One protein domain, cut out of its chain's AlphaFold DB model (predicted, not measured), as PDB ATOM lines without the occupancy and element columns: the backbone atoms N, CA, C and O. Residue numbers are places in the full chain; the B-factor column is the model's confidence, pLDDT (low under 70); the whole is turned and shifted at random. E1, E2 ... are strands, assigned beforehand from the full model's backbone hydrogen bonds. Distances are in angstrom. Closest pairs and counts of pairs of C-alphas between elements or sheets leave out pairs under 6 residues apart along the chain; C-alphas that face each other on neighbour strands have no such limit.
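This is residues 3 to 80 of the 81 residues of an uncharacterized protein of Sphaerobolus stellatus (strain SS14) (UniProt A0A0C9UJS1). A long, strongly bent ribbon of two antiparallel strands, E4 and E5, makes the body, with the short strand E3 beside the first part of E4. A separate hairpin, E1 and E2, starts near the bend of this small sheet and reaches away from it like an arm. The long loop of residues 36 to 47 extends one end of the model, and the turn between E4 and E5 makes the other. The 78 printed residues hold no named helix and five named strands, E1 to E5 along the chain, in two antiparallel sheets, E1 - E2 and E3 - E4 - E5; the class is all strand. The whole is loose, with a radius of gyration of the C-alphas of 15.9 A and spans of 44 by 30 by 30 A.

Begin at residues 3 to 4, which pair antiparallel with residues 56 to 57 of E4, residues 48 to 61. Next find E1, residues 7 to 12, and E2, residues 18 to 23, a hairpin at 155 degrees; N 9 and O 21 are 2.9 A apart, within hydrogen-bond range. The closest C-alphas of E1 and E4 are those of Cys 7 and Ile 56, 7.0 A apart. E2 and E4 are apart, but only just, at 8.0 A. Go on to E3, residues 31 to 35, an edge strand; it forms a hairpin with E4, where N 34 and O 49 are 2.8 A apart. E2 and E3 are apart, only just, at 8.1 A. E4 bends by 82 degrees at residue 52. E5, residues 70 to 80, is the other edge strand and forms a hairpin with E4 at 153 degrees, with N 61 and O 70 2.9 A apart and N 80 and O 50 2.9 A apart. E3, E4 and E5 form a meander, each strand the antiparallel neighbour of the one before, and their sheet is strongly twisted. E1 and E5 are apart.

Find C-alpha 7 at (21.611, -40.208, -50.739), where E1 begins; it has 6 residues, as has E2. E3 has 5 residues. Look for C-alpha 48 at (33.969, -23.876, -50.186); from there E4 runs 29.5 A to C-alpha 61. E5 runs 30.5 A and ends at C-alpha 80, (40.157, -32.990, -51.568).

Look to Pro 43 and Glu 68 for the two C-alphas farthest apart, 45.4 A. The printed part has no cut. The link from E3 to E4, 12 residues, is long, and that from E1 to E2 is tight. The mean pLDDT of the printed part is 84.6; residues 40 and 43 are under 70.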
ATOM      1  N   SER A   3      24.731 -49.713 -44.690       86.56
ATOM      2  CA  SER A   3      25.232 -48.978 -45.853       86.56
ATOM      3  C   SER A   3      24.129 -48.722 -46.869       86.56
ATOM      4  O   SER A   3      23.366 -49.632 -47.189       86.56
ATOM      5  N   HIS A   4      24.115 -47.520 -47.435       86.00
ATOM      6  CA  HIS A   4      23.214 -47.117 -48.511       86.00
ATOM      7  C   HIS A   4      23.984 -46.830 -49.796       86.00
ATOM      8  O   HIS A   4      25.132 -46.383 -49.767       86.00
ATOM      9  N   GLN A   5      23.327 -47.054 -50.935       82.88
ATOM     10  CA  GLN A   5      23.911 -46.799 -52.253       82.88
ATOM     11  C   GLN A   5      23.701 -45.357 -52.731       82.88
ATOM     12  O   GLN A   5      24.527 -44.835 -53.472       82.88
ATOM     13  N   THR A   6      22.623 -44.706 -52.297       84.25
ATOM     14  CA  THR A   6      22.243 -43.375 -52.780       84.25
ATOM     15  C   THR A   6      21.762 -42.510 -51.624       84.25
ATOM     16  O   THR A   6      21.053 -42.988 -50.741       84.25
ATOM     17  N   CYS A   7      22.132 -41.230 -51.639       85.44
ATOM     18  CA  CYS A   7      21.611 -40.208 -50.739       85.44
ATOM     19  C   CYS A   7      20.944 -39.112 -51.568       85.44
ATOM     20  O   CYS A   7      21.464 -38.705 -52.607       85.44
ATOM     21  N   HIS A   8      19.796 -38.637 -51.100       85.88
ATOM     22  CA  HIS A   8      19.060 -37.552 -51.723       85.88
ATOM     23  C   HIS A   8      19.000 -36.359 -50.778       85.88
ATOM     24  O   HIS A   8      18.554 -36.493 -49.641       85.88
ATOM     25  N   ILE A   9      19.437 -35.199 -51.259       83.12
ATOM     26  CA  ILE A   9      19.407 -33.942 -50.513       83.12
ATOM     27  C   ILE A   9      18.411 -33.023 -51.201       83.12
ATOM     28  O   ILE A   9      18.650 -32.572 -52.320       83.12
ATOM     29  N   ASN A  10      17.301 -32.751 -50.526       84.19
ATOM     30  CA  ASN A  10      16.299 -31.807 -51.001       84.19
ATOM     31  C   ASN A  10      16.699 -30.396 -50.571       84.19
ATOM     32  O   ASN A  10      17.046 -30.177 -49.410       84.19
ATOM     33  N   PHE A  11      16.628 -29.442 -51.490       78.81
ATOM     34  CA  PHE A  11      16.847 -28.033 -51.202       78.81
ATOM     35  C   PHE A  11      15.837 -27.186 -51.973       78.81
ATOM     36  O   PHE A  11      15.465 -27.490 -53.105       78.81
ATOM     37  N   THR A  12      15.369 -26.118 -51.341       78.56
ATOM     38  CA  THR A  12      14.488 -25.144 -51.982       78.56
ATOM     39  C   THR A  12      15.340 -24.025 -52.545       78.56
ATOM     40  O   THR A  12      16.082 -23.376 -51.805       78.56
ATOM     41  N   THR A  13      15.252 -23.798 -53.848       78.44
ATOM     42  CA  THR A  13      15.812 -22.586 -54.444       78.44
ATOM     43  C   THR A  13      14.906 -21.392 -54.134       78.44
ATOM     44  O   THR A  13      13.745 -21.551 -53.753       78.44
ATOM     45  N   TYR A  14      15.459 -20.185 -54.262       76.38
ATOM     46  CA  TYR A  14      14.781 -18.924 -53.940       76.38
ATOM     47  C   TYR A  14      13.415 -18.772 -54.635       76.38
ATOM     48  O   TYR A  14      12.479 -18.246 -54.044       76.38
ATOM     49  N   ASP A  15      13.263 -19.346 -55.831       76.94
ATOM     50  CA  ASP A  15      12.023 -19.312 -56.616       76.94
ATOM     51  C   ASP A  15      10.949 -20.314 -56.139       76.94
ATOM     52  O   ASP A  15      10.043 -20.662 -56.894       76.94
ATOM     53  N   MET A  16      11.053 -20.824 -54.903       74.62
ATOM     54  CA  MET A  16      10.192 -21.882 -54.348       74.62
ATOM     55  C   MET A  16      10.139 -23.151 -55.215       74.62
ATOM     56  O   MET A  16       9.184 -23.926 -55.149       74.62
ATOM     57  N   GLN A  17      11.172 -23.397 -56.023       72.88
ATOM     58  CA  GLN A  17      11.306 -24.651 -56.752       72.88
ATOM     59  C   GLN A  17      12.002 -25.666 -55.840       72.88
ATOM     60  O   GLN A  17      13.073 -25.412 -55.283       72.88
ATOM     61  N   HIS A  18      11.375 -26.826 -55.666       76.44
ATOM     62  CA  HIS A  18      12.000 -27.958 -54.994       76.44
ATOM     63  C   HIS A  18      12.987 -28.619 -55.954       76.44
ATOM     64  O   HIS A  18      12.579 -29.216 -56.951       76.44
ATOM     65  N   LEU A  19      14.279 -28.530 -55.640       81.94
ATOM     66  CA  LEU A  19      15.316 -29.303 -56.310       81.94
ATOM     67  C   LEU A  19      15.871 -30.375 -55.371       81.94
ATOM     68  O   LEU A  19      15.804 -30.284 -54.144       81.94
ATOM     69  N   GLN A  20      16.447 -31.405 -55.979       81.44
ATOM     70  CA  GLN A  20      17.022 -32.535 -55.273       81.44
ATOM     71  C   GLN A  20      18.384 -32.851 -55.874       81.44
ATOM     72  O   GLN A  20      18.518 -33.003 -57.086       81.44
ATOM     73  N   ASN A  21      19.398 -32.961 -55.020       82.56
ATOM     74  CA  ASN A  21      20.699 -33.479 -55.407       82.56
ATOM     75  C   ASN A  21      20.779 -34.966 -55.052       82.56
ATOM     76  O   ASN A  21      20.384 -35.368 -53.955       82.56
ATOM     77  N   MET A  22      21.284 -35.785 -55.971       82.75
ATOM     78  CA  MET A  22      21.470 -37.221 -55.778       82.75
ATOM     79  C   MET A  22      22.963 -37.520 -55.689       82.75
ATOM     80  O   MET A  22      23.708 -37.309 -56.642       82.75
ATOM     81  N   ILE A  23      23.390 -38.051 -54.550       85.12
ATOM     82  CA  ILE A  23      24.765 -38.477 -54.312       85.12
ATOM     83  C   ILE A  23      24.810 -39.993 -54.446       85.12
ATOM     84  O   ILE A  23      24.129 -40.706 -53.705       85.12
ATOM     85  N   ASN A  24      25.641 -40.484 -55.364       85.88
ATOM     86  CA  ASN A  24      25.880 -41.912 -55.541       85.88
ATOM     87  C   ASN A  24      27.390 -42.203 -55.447       85.88
ATOM     88  O   ASN A  24      28.120 -41.932 -56.404       85.88
ATOM     89  N   PRO A  25      27.869 -42.812 -54.342       83.12
ATOM     90  CA  PRO A  25      29.273 -43.165 -54.153       83.12
ATOM     91  C   PRO A  25      29.783 -44.218 -55.140       83.12
ATOM     92  O   PRO A  25      30.983 -44.443 -55.200       83.12
ATOM     93  N   SER A  26      28.913 -44.877 -55.909       82.50
ATOM     94  CA  SER A  26      29.304 -45.842 -56.948       82.50
ATOM     95  C   SER A  26      29.536 -45.185 -58.313       82.50
ATOM     96  O   SER A  26      30.216 -45.762 -59.157       82.50
ATOM     97  N   THR A  27      29.058 -43.954 -58.524       84.69
ATOM     98  CA  THR A  27      29.128 -43.233 -59.812       84.69
ATOM     99  C   THR A  27      30.182 -42.118 -59.764       84.69
ATOM    100  O   THR A  27      30.795 -41.883 -58.726       84.69
ATOM    101  N   SER A  28      30.450 -41.434 -60.879       80.44
ATOM    102  CA  SER A  28      31.284 -40.219 -60.933       80.44
ATOM    103  C   SER A  28      30.724 -39.055 -60.095       80.44
ATOM    104  O   SER A  28      31.490 -38.225 -59.619       80.44
ATOM    105  N   HIS A  29      29.410 -39.018 -59.849       80.12
ATOM    106  CA  HIS A  29      28.718 -37.993 -59.054       80.12
ATOM    107  C   HIS A  29      28.782 -38.273 -57.543       80.12
ATOM    108  O   HIS A  29      27.768 -38.513 -56.884       80.12
ATOM    109  N   ARG A  30      30.002 -38.277 -57.001       85.94
ATOM    110  CA  ARG A  30      30.273 -38.502 -55.570       85.94
ATOM    111  C   ARG A  30      31.037 -37.366 -54.895       85.94
ATOM    112  O   ARG A  30      31.306 -37.447 -53.700       85.94
ATOM    113  N   ASP A  31      31.414 -36.345 -55.655       89.75
ATOM    114  CA  ASP A  31      32.113 -35.178 -55.132       89.75
ATOM    115  C   ASP A  31      31.088 -34.152 -54.638       89.75
ATOM    116  O   ASP A  31      30.090 -33.874 -55.305       89.75
ATOM    117  N   ILE A  32      31.318 -33.637 -53.436       89.50
ATOM    118  CA  ILE A  32      30.466 -32.674 -52.749       89.50
ATOM    119  C   ILE A  32      31.253 -31.403 -52.450       89.50
ATOM    120  O   ILE A  32      32.469 -31.422 -52.239       89.50
ATOM    121  N   MET A  33      30.515 -30.301 -52.403       90.25
ATOM    122  CA  MET A  33      31.012 -28.988 -52.035       90.25
ATOM    123  C   MET A  33      30.302 -28.547 -50.756       90.25
ATOM    124  O   MET A  33      29.079 -28.630 -50.658       90.25
ATOM    125  N   LEU A  34      31.071 -28.111 -49.768       87.69
ATOM    126  CA  LEU A  34      30.592 -27.679 -48.457       87.69
ATOM    127  C   LEU A  34      30.958 -26.215 -48.272       87.69
ATOM    128  O   LEU A  34      32.041 -25.813 -48.676       87.69
ATOM    129  N   HIS A  35      30.089 -25.415 -47.661       86.25
ATOM    130  CA  HIS A  35      30.437 -24.031 -47.345       86.25
ATOM    131  C   HIS A  35      31.548 -24.019 -46.288       86.25
ATOM    132  O   HIS A  35      31.372 -24.553 -45.193       86.25
ATOM    133  N   ALA A  36      32.693 -23.425 -46.618       83.12
ATOM    134  CA  ALA A  36      33.805 -23.265 -45.694       83.12
ATOM    135  C   ALA A  36      33.454 -22.183 -44.665       83.12
ATOM    136  O   ALA A  36      32.922 -21.132 -45.024       83.12
ATOM    137  N   HIS A  37      33.756 -22.420 -43.390       77.81
ATOM    138  CA  HIS A  37      33.631 -21.417 -42.327       77.81
ATOM    139  C   HIS A  37      35.000 -20.777 -42.053       77.81
ATOM    140  O   HIS A  37      35.489 -20.769 -40.927       77.81
ATOM    141  N   ASN A  38      35.675 -20.330 -43.113       73.19
ATOM    142  CA  ASN A  38      36.997 -19.720 -42.999       73.19
ATOM    143  C   ASN A  38      36.860 -18.197 -42.835       73.19
ATOM    144  O   ASN A  38      35.867 -17.606 -43.253       73.19
ATOM    145  N   ASP A  39      37.858 -17.553 -42.232       72.44
ATOM    146  CA  ASP A  39      37.897 -16.092 -42.133       72.44
ATOM    147  C   ASP A  39      38.145 -15.484 -43.526       72.44
ATOM    148  O   ASP A  39      39.142 -15.803 -44.186       72.44
ATOM    149  N   LEU A  40      37.230 -14.609 -43.956       66.94
ATOM    150  CA  LEU A  40      37.259 -13.864 -45.223       66.94
ATOM    151  C   LEU A  40      38.540 -13.032 -45.397       66.94
ATOM    152  O   LEU A  40      38.884 -12.650 -46.512       66.94
ATOM    153  N   SER A  41      39.243 -12.756 -44.299       71.19
ATOM    154  CA  SER A  41      40.453 -11.933 -44.256       71.19
ATOM    155  C   SER A  41      41.722 -12.678 -44.699       71.19
ATOM    156  O   SER A  41      42.786 -12.070 -44.816       71.19
ATOM    157  N   ASN A  42      41.649 -13.996 -44.923       75.62
ATOM    158  CA  ASN A  42      42.807 -14.802 -45.308       75.62
ATOM    159  C   ASN A  42      43.076 -14.702 -46.830       75.62
ATOM    160  O   ASN A  42      42.176 -14.990 -47.617       75.62
ATOM    161  N   PRO A  43      44.298 -14.362 -47.290       68.69
ATOM    162  CA  PRO A  43      44.620 -14.254 -48.720       68.69
ATOM    163  C   PRO A  43      44.465 -15.561 -49.525       68.69
ATOM    164  O   PRO A  43      44.474 -15.516 -50.752       68.69
ATOM    165  N   GLY A  44      44.304 -16.715 -48.863       70.44
ATOM    166  CA  GLY A  44      43.949 -18.005 -49.477       70.44
ATOM    167  C   GLY A  44      42.484 -18.421 -49.283       70.44
ATOM    168  O   GLY A  44      42.181 -19.613 -49.329       70.44
ATOM    169  N   TYR A  45      41.584 -17.481 -48.977       71.81
ATOM    170  CA  TYR A  45      40.186 -17.775 -48.672       71.81
ATOM    171  C   TYR A  45      39.448 -18.357 -49.885       71.81
ATOM    172  O   TYR A  45      39.255 -17.693 -50.903       71.81
ATOM    173  N   HIS A  46      38.986 -19.601 -49.743       79.31
ATOM    174  CA  HIS A  46      38.031 -20.216 -50.652       79.31
ATOM    175  C   HIS A  46      36.717 -20.456 -49.891       79.31
ATOM    176  O   HIS A  46      36.747 -21.083 -48.828       79.31
ATOM    177  N   PRO A  47      35.560 -19.994 -50.402       84.12
ATOM    178  CA  PRO A  47      34.278 -20.078 -49.694       84.12
ATOM    179  C   PRO A  47      33.741 -21.508 -49.566       84.12
ATOM    180  O   PRO A  47      32.746 -21.732 -48.879       84.12
ATOM    181  N   TYR A  48      34.394 -22.485 -50.201       87.56
ATOM    182  CA  TYR A  48      33.969 -23.876 -50.186       87.56
ATOM    183  C   TYR A  48      35.098 -24.864 -49.895       87.56
ATOM    184  O   TYR A  48      36.235 -24.669 -50.321       87.56
ATOM    185  N   TRP A  49      34.754 -25.963 -49.231       89.00
ATOM    186  CA  TRP A  49      35.565 -27.170 -49.145       89.00
ATOM    187  C   TRP A  49      35.052 -28.224 -50.112       89.00
ATOM    188  O   TRP A  49      33.847 -28.352 -50.333       89.00
ATOM    189  N   TYR A  50      35.977 -29.020 -50.632       90.88
ATOM    190  CA  TYR A  50      35.675 -30.114 -51.539       90.88
ATOM    191  C   TYR A  50      35.954 -31.444 -50.856       90.88
ATOM    192  O   TYR A  50      36.985 -31.644 -50.209       90.88
ATOM    193  N   ALA A  51      35.022 -32.376 -50.998       93.06
ATOM    194  CA  ALA A  51      35.179 -33.715 -50.467       93.06
ATOM    195  C   ALA A  51      34.562 -34.744 -51.406       93.06
ATOM    196  O   ALA A  51      33.618 -34.467 -52.137       93.06
ATOM    197  N   ARG A  52      35.084 -35.962 -51.354       92.62
ATOM    198  CA  ARG A  52      34.578 -37.119 -52.079       92.62
ATOM    199  C   ARG A  52      33.856 -38.046 -51.118       92.62
ATOM    200  O   ARG A  52      34.459 -38.519 -50.158       92.62
ATOM    201  N   VAL A  53      32.595 -38.352 -51.393       92.25
ATOM    202  CA  VAL A  53      31.819 -39.336 -50.636       92.25
ATOM    203  C   VAL A  53      32.293 -40.739 -51.014       92.25
ATOM    204  O   VAL A  53      32.287 -41.127 -52.182       92.25
ATOM    205  N   ILE A  54      32.727 -41.496 -50.010       91.44
ATOM    206  CA  ILE A  54      33.168 -42.890 -50.135       91.44
ATOM    207  C   ILE A  54      32.011 -43.836 -49.816       91.44
ATOM    208  O   ILE A  54      31.851 -44.859 -50.475       91.44
ATOM    209  N   GLY A  55      31.189 -43.485 -48.829       91.12
ATOM    210  CA  GLY A  55      30.063 -44.307 -48.407       91.12
ATOM    211  C   GLY A  55      28.992 -43.494 -47.700       91.12
ATOM    212  O   GLY A  55      29.269 -42.451 -47.108       91.12
ATOM    213  N   ILE A  56      27.762 -43.986 -47.775       92.75
ATOM    214  CA  ILE A  56      26.602 -43.419 -47.093       92.75
ATOM    215  C   ILE A  56      26.151 -44.452 -46.074       92.75
ATOM    216  O   ILE A  56      25.982 -45.624 -46.417       92.75
ATOM    217  N   TYR A  57      25.944 -44.027 -44.833       92.00
ATOM    218  CA  TYR A  57      25.575 -44.934 -43.760       92.00
ATOM    219  C   TYR A  57      24.470 -44.359 -42.890       92.00
ATOM    220  O   TYR A  57      24.285 -43.146 -42.795       92.00
ATOM    221  N   HIS A  58      23.756 -45.258 -42.222       92.12
ATOM    222  CA  HIS A  58      22.935 -44.903 -41.077       92.12
ATOM    223  C   HIS A  58      23.143 -45.887 -39.928       92.12
ATOM    224  O   HIS A  58      23.503 -47.060 -40.116       92.12
ATOM    225  N   CYS A  59      22.946 -45.413 -38.707       92.25
ATOM    226  CA  CYS A  59      22.931 -46.262 -37.530       92.25
ATOM    227  C   CYS A  59      21.915 -45.759 -36.511       92.25
ATOM    228  O   CYS A  59      21.647 -44.567 -36.422       92.25
ATOM    229  N   LEU A  60      21.377 -46.685 -35.719       92.62
ATOM    230  CA  LEU A  60      20.683 -46.336 -34.490       92.62
ATOM    231  C   LEU A  60      21.742 -46.024 -33.436       92.62
ATOM    232  O   LEU A  60      22.504 -46.907 -33.037       92.62
ATOM    233  N   ALA A  61      21.809 -44.767 -33.019       89.00
ATOM    234  CA  ALA A  61      22.749 -44.295 -32.020       89.00
ATOM    235  C   ALA A  61      22.035 -43.397 -31.011       89.00
ATOM    236  O   ALA A  61      21.060 -42.717 -31.319       89.00
ATOM    237  N   ARG A  62      22.533 -43.411 -29.778       91.06
ATOM    238  CA  ARG A  62      22.055 -42.538 -28.709       91.06
ATOM    239  C   ARG A  62      23.056 -41.405 -28.540       91.06
ATOM    240  O   ARG A  62      24.208 -41.660 -28.186       91.06
ATOM    241  N   LEU A  63      22.636 -40.168 -28.803       85.19
ATOM    242  CA  LEU A  63      23.472 -39.000 -28.525       85.19
ATOM    243  C   LEU A  63      23.580 -38.814 -27.008       85.19
ATOM    244  O   LEU A  63      22.608 -39.035 -26.293       85.19
ATOM    245  N   CYS A  64      24.735 -38.361 -26.506       85.31
ATOM    246  CA  CYS A  64      24.951 -38.147 -25.064       85.31
ATOM    247  C   CYS A  64      23.867 -37.289 -24.394       85.31
ATOM    248  O   CYS A  64      23.573 -37.487 -23.221       85.31
ATOM    249  N   ASN A  65      23.266 -36.370 -25.147       85.44
ATOM    250  CA  ASN A  65      22.294 -35.409 -24.635       85.44
ATOM    251  C   ASN A  65      20.839 -35.864 -24.838       85.44
ATOM    252  O   ASN A  65      19.926 -35.085 -24.581       85.44
ATOM    253  N   GLN A  66      20.608 -37.079 -25.352       84.31
ATOM    254  CA  GLN A  66      19.283 -37.572 -25.728       84.31
ATOM    255  C   GLN A  66      19.049 -38.966 -25.118       84.31
ATOM    256  O   GLN A  66      19.898 -39.850 -25.254       84.31
ATOM    257  N   PRO A  67      17.917 -39.194 -24.428       81.50
ATOM    258  CA  PRO A  67      17.646 -40.477 -23.779       81.50
ATOM    259  C   PRO A  67      17.292 -41.590 -24.779       81.50
ATOM    260  O   PRO A  67      17.530 -42.765 -24.497       81.50
ATOM    261  N   GLU A  68      16.760 -41.227 -25.947       90.06
ATOM    262  CA  GLU A  68      16.256 -42.159 -26.955       90.06
ATOM    263  C   GLU A  68      17.301 -42.498 -28.023       90.06
ATOM    264  O   GLU A  68      18.174 -41.697 -28.365       90.06
ATOM    265  N   PHE A  69      17.199 -43.714 -28.567       89.31
ATOM    266  CA  PHE A  69      17.949 -44.098 -29.757       89.31
ATOM    267  C   PHE A  69      17.350 -43.409 -30.975       89.31
ATOM    268  O   PHE A  69      16.144 -43.474 -31.196       89.31
ATOM    269  N   GLN A  70      18.207 -42.799 -31.783       90.00
ATOM    270  CA  GLN A  70      17.810 -42.132 -33.011       90.00
ATOM    271  C   GLN A  70      18.541 -42.727 -34.195       90.00
ATOM    272  O   GLN A  70      19.691 -43.156 -34.094       90.00
ATOM    273  N   GLU A  71      17.855 -42.749 -35.329       90.56
ATOM    274  CA  GLU A  71      18.484 -43.055 -36.599       90.56
ATOM    275  C   GLU A  71      19.305 -41.844 -37.045       90.56
ATOM    276  O   GLU A  71      18.778 -40.761 -37.289       90.56
ATOM    277  N   ILE A  72      20.618 -42.025 -37.116       90.38
ATOM    278  CA  ILE A  72      21.553 -41.003 -37.569       90.38
ATOM    279  C   ILE A  72      22.039 -41.390 -38.955       90.38
ATOM    280  O   ILE A  72      22.638 -42.454 -39.129       90.38
ATOM    281  N   HIS A  73      21.842 -40.495 -39.919       90.62
ATOM    282  CA  HIS A  73      22.419 -40.593 -41.256       90.62
ATOM    283  C   HIS A  73      23.732 -39.815 -41.311       90.62
ATOM    284  O   HIS A  73      23.798 -38.665 -40.881       90.62
ATOM    285  N   PHE A  74      24.778 -40.422 -41.864       90.50
ATOM    286  CA  PHE A  74      26.069 -39.761 -42.027       90.50
ATOM    287  C   PHE A  74      26.793 -40.225 -43.290       90.50
ATOM    288  O   PHE A  74      26.613 -41.338 -43.789       90.50
ATOM    289  N   LEU A  75      27.628 -39.330 -43.810       92.12
ATOM    290  CA  LEU A  75      28.446 -39.558 -44.991       92.12
ATOM    291  C   LEU A  75      29.884 -39.811 -44.562       92.12
ATOM    292  O   LEU A  75      30.464 -39.031 -43.808       92.12
ATOM    293  N   TRP A  76      30.480 -40.876 -45.086       91.94
ATOM    294  CA  TRP A  76      31.916 -41.070 -44.994       91.94
ATOM    295  C   TRP A  76      32.583 -40.392 -46.183       91.94
ATOM    296  O   TRP A  76      32.330 -40.749 -47.336       91.94
ATOM    297  N   ILE A  77      33.420 -39.397 -45.893       93.44
ATOM    298  CA  ILE A  77      34.042 -38.537 -46.896       93.44
ATOM    299  C   ILE A  77      35.569 -38.601 -46.846       93.44
ATOM    300  O   ILE A  77      36.168 -38.889 -45.810       93.44
ATOM    301  N   ARG A  78      36.195 -38.268 -47.975       93.06
ATOM    302  CA  ARG A  78      37.621 -37.963 -48.112       93.06
ATOM    303  C   ARG A  78      37.778 -36.531 -48.596       93.06
ATOM    304  O   ARG A  78      37.264 -36.191 -49.656       93.06
ATOM    305  N   TRP A  79      38.519 -35.721 -47.856       92.81
ATOM    306  CA  TRP A  79      38.812 -34.343 -48.245       92.81
ATOM    307  C   TRP A  79      39.700 -34.284 -49.494       92.81
ATOM    308  O   TRP A  79      40.637 -35.076 -49.637       92.81
ATOM    309  N   LEU A  80      39.372 -33.357 -50.394       84.88
ATOM    310  CA  LEU A  80      40.157 -32.990 -51.568       84.88
ATOM    311  C   LEU A  80      40.804 -31.637 -51.235       84.88
ATOM    312  O   LEU A  80      40.178 -30.595 -51.417       84.88
TER     313      LEU A  80